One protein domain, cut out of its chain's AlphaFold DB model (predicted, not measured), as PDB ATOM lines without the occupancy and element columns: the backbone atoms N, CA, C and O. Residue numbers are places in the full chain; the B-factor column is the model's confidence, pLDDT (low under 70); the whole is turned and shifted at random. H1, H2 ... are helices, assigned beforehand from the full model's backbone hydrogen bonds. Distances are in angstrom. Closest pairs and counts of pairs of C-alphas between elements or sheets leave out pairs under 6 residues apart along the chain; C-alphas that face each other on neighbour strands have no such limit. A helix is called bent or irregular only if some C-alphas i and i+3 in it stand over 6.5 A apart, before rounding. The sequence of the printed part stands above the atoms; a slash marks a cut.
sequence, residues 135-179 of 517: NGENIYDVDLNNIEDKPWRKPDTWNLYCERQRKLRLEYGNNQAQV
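AT A GLANCE: This is residues 135 to 179 of the 517 residues of an uncharacterized protein of Strongyloides stercoralis (UniProt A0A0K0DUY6). What shape does the printed part make? An irregular arm with no named element, residues 135 to 154, and one long helix, H1, form an open, wide V, and past the far end of H1 the backbone turns into the very short helix H2. What is it built of? The printed part has 45 residues with two named helices, H1 then H2, and no named strand; the class is all helix, though under half of the residues, 21 of 45, are in named elements. How spread out is it? It is extended, with a radius of gyration of the C-alphas of 16.6 A and spans of 47 by 23 by 12 A.

IN THESE COORDINATES: Where does the printed part begin? C-alpha 135 is at (59.384, -48.636, -7.388), and residues 135 to 154 hold no named element. Where is H1? H1 is residues 155 to 171, 24.5 A from first to last C-alpha, beginning at C-alpha 155, (42.497, -69.559, -0.189). Where is H2? H2 is residues 176 to 179, ending at C-alpha 179, (61.655, -78.011, 10.191).

HOW THE PARTS SIT: How do H1 and H2 stand? They only just touch, with 3 pairs of C-alphas within 8 A, and H1 does so with residues 168 to 169 alone. The closest C-alphas are those of Leu 168 and Val 179, 6.2 A apart. What do the backbones show? In H1 every O i to N i+4 pair is within hydrogen-bond range. H2 is too short for such a pair, and its one O i to N i+3 pair is not within range.

THE WHOLE: How large is it? The two C-alphas farthest apart, those of Asn 138 and Gly 173, are 46.6 A apart. Which residues stand free? Residues 136 to 146 do, and residues 153 to 160, of which 155 to 160 belong to H1. Is it continuous? The printed part has no cut, and the link from H1 to H2 is tight, with 4 residues. Where is confidence low? The model's pLDDT is under 70 at residues 147 to 151 and residue 153, against a mean of 79.9 for the printed part.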
ATOM      1  N   ASN A 135      59.816 -48.498  -5.986       82.78
ATOM      2  CA  ASN A 135      59.384 -48.636  -7.388       82.78
ATOM      3  C   ASN A 135      59.169 -47.319  -8.179       82.78
ATOM      4  O   ASN A 135      58.834 -47.377  -9.358       82.78
ATOM      5  N   GLY A 136      59.440 -46.155  -7.579       84.88
ATOM      6  CA  GLY A 136      59.245 -44.824  -8.168       84.88
ATOM      7  C   GLY A 136      58.196 -43.973  -7.443       84.88
ATOM      8  O   GLY A 136      58.162 -42.765  -7.653       84.88
ATOM      9  N   GLU A 137      57.405 -44.578  -6.556       85.62
ATOM     10  CA  GLU A 137      56.397 -43.926  -5.713       85.62
ATOM     11  C   GLU A 137      56.968 -43.654  -4.313       85.62
ATOM     12  O   GLU A 137      57.888 -44.346  -3.865       85.62
ATOM     13  N   ASN A 138      56.452 -42.651  -3.594       86.28
ATOM     14  CA  ASN A 138      56.865 -42.409  -2.208       86.28
ATOM     15  C   ASN A 138      56.382 -43.552  -1.305       86.28
ATOM     16  O   ASN A 138      55.268 -44.039  -1.476       86.28
ATOM     17  N   ILE A 139      57.134 -43.904  -0.254       83.85
ATOM     18  CA  ILE A 139      56.667 -44.887   0.753       83.85
ATOM     19  C   ILE A 139      55.322 -44.541   1.424       83.85
ATOM     20  O   ILE A 139      54.737 -45.406   2.069       83.85
ATOM     21  N   TYR A 140      54.860 -43.292   1.315       86.66
ATOM     22  CA  TYR A 140      53.571 -42.833   1.839       86.66
ATOM     23  C   TYR A 140      52.407 -43.053   0.861       86.66
ATOM     24  O   TYR A 140      51.268 -43.151   1.308       86.66
ATOM     25  N   ASP A 141      52.701 -43.172  -0.437       83.82
ATOM     26  CA  ASP A 141      51.715 -43.358  -1.511       83.82
ATOM     27  C   ASP A 141      51.567 -44.845  -1.899       83.82
ATOM     28  O   ASP A 141      50.574 -45.248  -2.503       83.82
ATOM     29  N   VAL A 142      52.545 -45.681  -1.525       76.91
ATOM     30  CA  VAL A 142      52.558 -47.130  -1.774       76.91
ATOM     31  C   VAL A 142      51.477 -47.847  -0.955       76.91
ATOM     32  O   VAL A 142      51.636 -48.106   0.241       76.91
ATOM     33  N   ASP A 143      50.391 -48.251  -1.618       77.33
ATOM     34  CA  ASP A 143      49.347 -49.069  -0.998       77.33
ATOM     35  C   ASP A 143      49.845 -50.497  -0.696       77.33
ATOM     36  O   ASP A 143      50.060 -51.336  -1.580       77.33
ATOM     37  N   LEU A 144      49.952 -50.801   0.600       78.36
ATOM     38  CA  LEU A 144      50.336 -52.106   1.144       78.36
ATOM     39  C   LEU A 144      49.318 -53.231   0.860       78.36
ATOM     40  O   LEU A 144      49.620 -54.402   1.130       78.36
ATOM     41  N   ASN A 145      48.126 -52.912   0.343       72.94
ATOM     42  CA  ASN A 145      47.177 -53.891  -0.195       72.94
ATOM     43  C   ASN A 145      47.487 -54.298  -1.640       72.94
ATOM     44  O   ASN A 145      47.089 -55.394  -2.031       72.94
ATOM     45  N   ASN A 146      48.160 -53.432  -2.402       71.87
ATOM     46  CA  ASN A 146      48.304 -53.546  -3.852       71.87
ATOM     47  C   ASN A 146      49.725 -53.978  -4.262       71.87
ATOM     48  O   ASN A 146      49.890 -54.792  -5.166       71.87
ATOM     49  N   ILE A 147      50.763 -53.501  -3.557       67.32
ATOM     50  CA  ILE A 147      52.167 -53.815  -3.893       67.32
ATOM     51  C   ILE A 147      52.646 -55.188  -3.383       67.32
ATOM     52  O   ILE A 147      53.689 -55.686  -3.805       67.32
ATOM     53  N   GLU A 148      51.877 -55.826  -2.497       64.89
ATOM     54  CA  GLU A 148      52.101 -57.202  -2.052       64.89
ATOM     55  C   GLU A 148      50.814 -58.027  -2.211       64.89
ATOM     56  O   GLU A 148      49.920 -57.971  -1.362       64.89
ATOM     57  N   ASP A 149      50.755 -58.859  -3.258       69.25
ATOM     58  CA  ASP A 149      49.782 -59.953  -3.422       69.25
ATOM     59  C   ASP A 149      50.064 -61.048  -2.376       69.25
ATOM     60  O   ASP A 149      50.652 -62.100  -2.635       69.25
ATOM     61  N   LYS A 150      49.738 -60.715  -1.124       68.50
ATOM     62  CA  LYS A 150      50.096 -61.463   0.079       68.50
ATOM     63  C   LYS A 150      49.560 -62.901  -0.028       68.50
ATOM     64  O   LYS A 150      48.340 -63.079  -0.054       68.50
ATOM     65  N   PRO A 151      50.415 -63.946   0.012       66.32
ATOM     66  CA  PRO A 151      50.031 -65.338  -0.276       66.32
ATOM     67  C   PRO A 151      49.140 -66.000   0.795       66.32
ATOM     68  O   PRO A 151      48.949 -67.214   0.788       66.32
ATOM     69  N   TRP A 152      48.573 -65.215   1.711       70.73
ATOM     70  CA  TRP A 152      47.520 -65.613   2.645       70.73
ATOM     71  C   TRP A 152      46.142 -65.003   2.320       70.73
ATOM     72  O   TRP A 152      45.172 -65.348   2.986       70.73
ATOM     73  N   ARG A 153      46.023 -64.115   1.315       67.06
ATOM     74  CA  ARG A 153      44.724 -63.589   0.837       67.06
ATOM     75  C   ARG A 153      44.022 -64.515  -0.164       67.06
ATOM     76  O   ARG A 153      42.806 -64.435  -0.294       67.06
ATOM     77  N   LYS A 154      44.755 -65.401  -0.844       73.72
ATOM     78  CA  LYS A 154      44.189 -66.431  -1.732       73.72
ATOM     79  C   LYS A 154      43.974 -67.731  -0.937       73.72
ATOM     80  O   LYS A 154      44.896 -68.158  -0.236       73.72
ATOM     81  N   PRO A 155      42.793 -68.377  -1.007       75.76
ATOM     82  CA  PRO A 155      42.497 -69.559  -0.189       75.76
ATOM     83  C   PRO A 155      43.378 -70.764  -0.560       75.76
ATOM     84  O   PRO A 155      43.832 -71.503   0.317       75.76
ATOM     85  N   ASP A 156      43.700 -70.925  -1.845       77.17
ATOM     86  CA  ASP A 156      44.501 -72.049  -2.345       77.17
ATOM     87  C   ASP A 156      45.941 -72.026  -1.824       77.17
ATOM     88  O   ASP A 156      46.509 -73.068  -1.488       77.17
ATOM     89  N   THR A 157      46.539 -70.839  -1.693       77.66
ATOM     90  CA  THR A 157      47.909 -70.699  -1.184       77.66
ATOM     91  C   THR A 157      47.995 -70.942   0.323       77.66
ATOM     92  O   THR A 157      49.023 -71.438   0.787       77.66
ATOM     93  N   TRP A 158      46.913 -70.717   1.082       79.95
ATOM     94  CA  TRP A 158      46.818 -71.174   2.473       79.95
ATOM     95  C   TRP A 158      46.756 -72.704   2.566       79.95
ATOM     96  O   TRP A 158      47.517 -73.301   3.329       79.95
ATOM     97  N   ASN A 159      45.934 -73.358   1.738       83.19
ATOM     98  CA  ASN A 159      45.871 -74.822   1.675       83.19
ATOM     99  C   ASN A 159      47.234 -75.434   1.300       83.19
ATOM    100  O   ASN A 159      47.722 -76.329   1.995       83.19
ATOM    101  N   LEU A 160      47.899 -74.892   0.273       84.17
ATOM    102  CA  LEU A 160      49.234 -75.314  -0.163       84.17
ATOM    103  C   LEU A 160      50.309 -75.082   0.919       84.17
ATOM    104  O   LEU A 160      51.217 -75.901   1.082       84.17
ATOM    105  N   TYR A 161      50.209 -73.996   1.692       83.20
ATOM    106  CA  TYR A 161      51.074 -73.752   2.849       83.20
ATOM    107  C   TYR A 161      50.835 -74.782   3.964       83.20
ATOM    108  O   TYR A 161      51.793 -75.362   4.482       83.20
ATOM    109  N   CYS A 162      49.576 -75.065   4.304       86.14
ATOM    110  CA  CYS A 162      49.216 -76.073   5.299       86.14
ATOM    111  C   CYS A 162      49.661 -77.484   4.890       86.14
ATOM    112  O   CYS A 162      50.157 -78.230   5.735       86.14
ATOM    113  N   GLU A 163      49.552 -77.842   3.610       87.68
ATOM    114  CA  GLU A 163      50.043 -79.119   3.092       87.68
ATOM    115  C   GLU A 163      51.576 -79.197   3.100       87.68
ATOM    116  O   GLU A 163      52.128 -80.187   3.583       87.68
ATOM    117  N   ARG A 164      52.284 -78.132   2.696       88.17
ATOM    118  CA  ARG A 164      53.751 -78.043   2.820       88.17
ATOM    119  C   ARG A 164      54.203 -78.211   4.276       88.17
ATOM    120  O   ARG A 164      55.127 -78.969   4.552       88.17
ATOM    121  N   GLN A 165      53.524 -77.555   5.217       83.18
ATOM    122  CA  GLN A 165      53.789 -77.673   6.655       83.18
ATOM    123  C   GLN A 165      53.434 -79.061   7.217       83.18
ATOM    124  O   GLN A 165      54.107 -79.546   8.128       83.18
ATOM    125  N   ARG A 166      52.402 -79.732   6.686       87.11
ATOM    126  CA  ARG A 166      52.072 -81.131   7.015       87.11
ATOM    127  C   ARG A 166      53.172 -82.076   6.521       87.11
ATOM    128  O   ARG A 166      53.641 -82.901   7.300       87.11
ATOM    129  N   LYS A 167      53.616 -81.912   5.271       89.62
ATOM    130  CA  LYS A 167      54.686 -82.702   4.646       89.62
ATOM    131  C   LYS A 167      56.012 -82.554   5.398       89.62
ATOM    132  O   LYS A 167      56.567 -83.564   5.812       89.62
ATOM    133  N   LEU A 168      56.440 -81.326   5.707       85.45
ATOM    134  CA  LEU A 168      57.648 -81.081   6.508       85.45
ATOM    135  C   LEU A 168      57.580 -81.734   7.901       85.45
ATOM    136  O   LEU A 168      58.556 -82.330   8.346       85.45
ATOM    137  N   ARG A 169      56.439 -81.681   8.603       85.99
ATOM    138  CA  ARG A 169      56.308 -82.363   9.909       85.99
ATOM    139  C   ARG A 169      56.353 -83.889   9.801       85.99
ATOM    140  O   ARG A 169      56.846 -84.527  10.729       85.99
ATOM    141  N   LEU A 170      55.871 -84.452   8.691       87.40
ATOM    142  CA  LEU A 170      55.945 -85.884   8.401       87.40
ATOM    143  C   LEU A 170      57.389 -86.320   8.091       87.40
ATOM    144  O   LEU A 170      57.865 -87.300   8.652       87.40
ATOM    145  N   GLU A 171      58.092 -85.565   7.244       85.48
ATOM    146  CA  GLU A 171      59.473 -85.841   6.815       85.48
ATOM    147  C   GLU A 171      60.490 -85.692   7.953       85.48
ATOM    148  O   GLU A 171      61.393 -86.515   8.084       85.48
ATOM    149  N   TYR A 172      60.322 -84.677   8.807       86.44
ATOM    150  CA  TYR A 172      61.218 -84.389   9.933       86.44
ATOM    151  C   TYR A 172      60.685 -84.903  11.283       86.44
ATOM    152  O   TYR A 172      61.116 -84.437  12.335       86.44
ATOM    153  N   GLY A 173      59.739 -85.852  11.282       78.23
ATOM    154  CA  GLY A 173      59.321 -86.598  12.480       78.23
ATOM    155  C   GLY A 173      58.864 -85.731  13.662       78.23
ATOM    156  O   GLY A 173      59.251 -85.991  14.799       78.23
ATOM    157  N   ASN A 174      58.087 -84.672  13.403       76.59
ATOM    158  CA  ASN A 174      57.706 -83.623  14.368       76.59
ATOM    159  C   ASN A 174      58.870 -82.839  15.025       76.59
ATOM    160  O   ASN A 174      58.628 -82.027  15.922       76.59
ATOM    161  N   ASN A 175      60.120 -82.993  14.576       82.83
ATOM    162  CA  ASN A 175      61.258 -82.233  15.091       82.83
ATOM    163  C   ASN A 175      61.246 -80.788  14.557       82.83
ATOM    164  O   ASN A 175      61.868 -80.456  13.543       82.83
ATOM    165  N   GLN A 176      60.542 -79.903  15.268       80.60
ATOM    166  CA  GLN A 176      60.361 -78.497  14.888       80.60
ATOM    167  C   GLN A 176      61.690 -77.740  14.691       80.60
ATOM    168  O   GLN A 176      61.730 -76.795  13.907       80.60
ATOM    169  N   ALA A 177      62.790 -78.155  15.335       83.84
ATOM    170  CA  ALA A 177      64.103 -77.546  15.121       83.84
ATOM    171  C   ALA A 177      64.647 -77.817  13.705       83.84
ATOM    172  O   ALA A 177      65.157 -76.899  13.064       83.84
ATOM    173  N   GLN A 178      64.476 -79.039  13.189       82.54
ATOM    174  CA  GLN A 178      64.869 -79.400  11.823       82.54
ATOM    175  C   GLN A 178      63.945 -78.750  10.785       82.54
ATOM    176  O   GLN A 178      64.433 -78.172   9.815       82.54
ATOM    177  N   VAL A 179      62.627 -78.739  11.033       80.24
ATOM    178  CA  VAL A 179      61.655 -78.011  10.191       80.24
ATOM    179  C   VAL A 179      62.026 -76.528  10.084       80.24
ATOM    180  O   VAL A 179      62.046 -75.977   8.984       80.24
TER     181      VAL A 179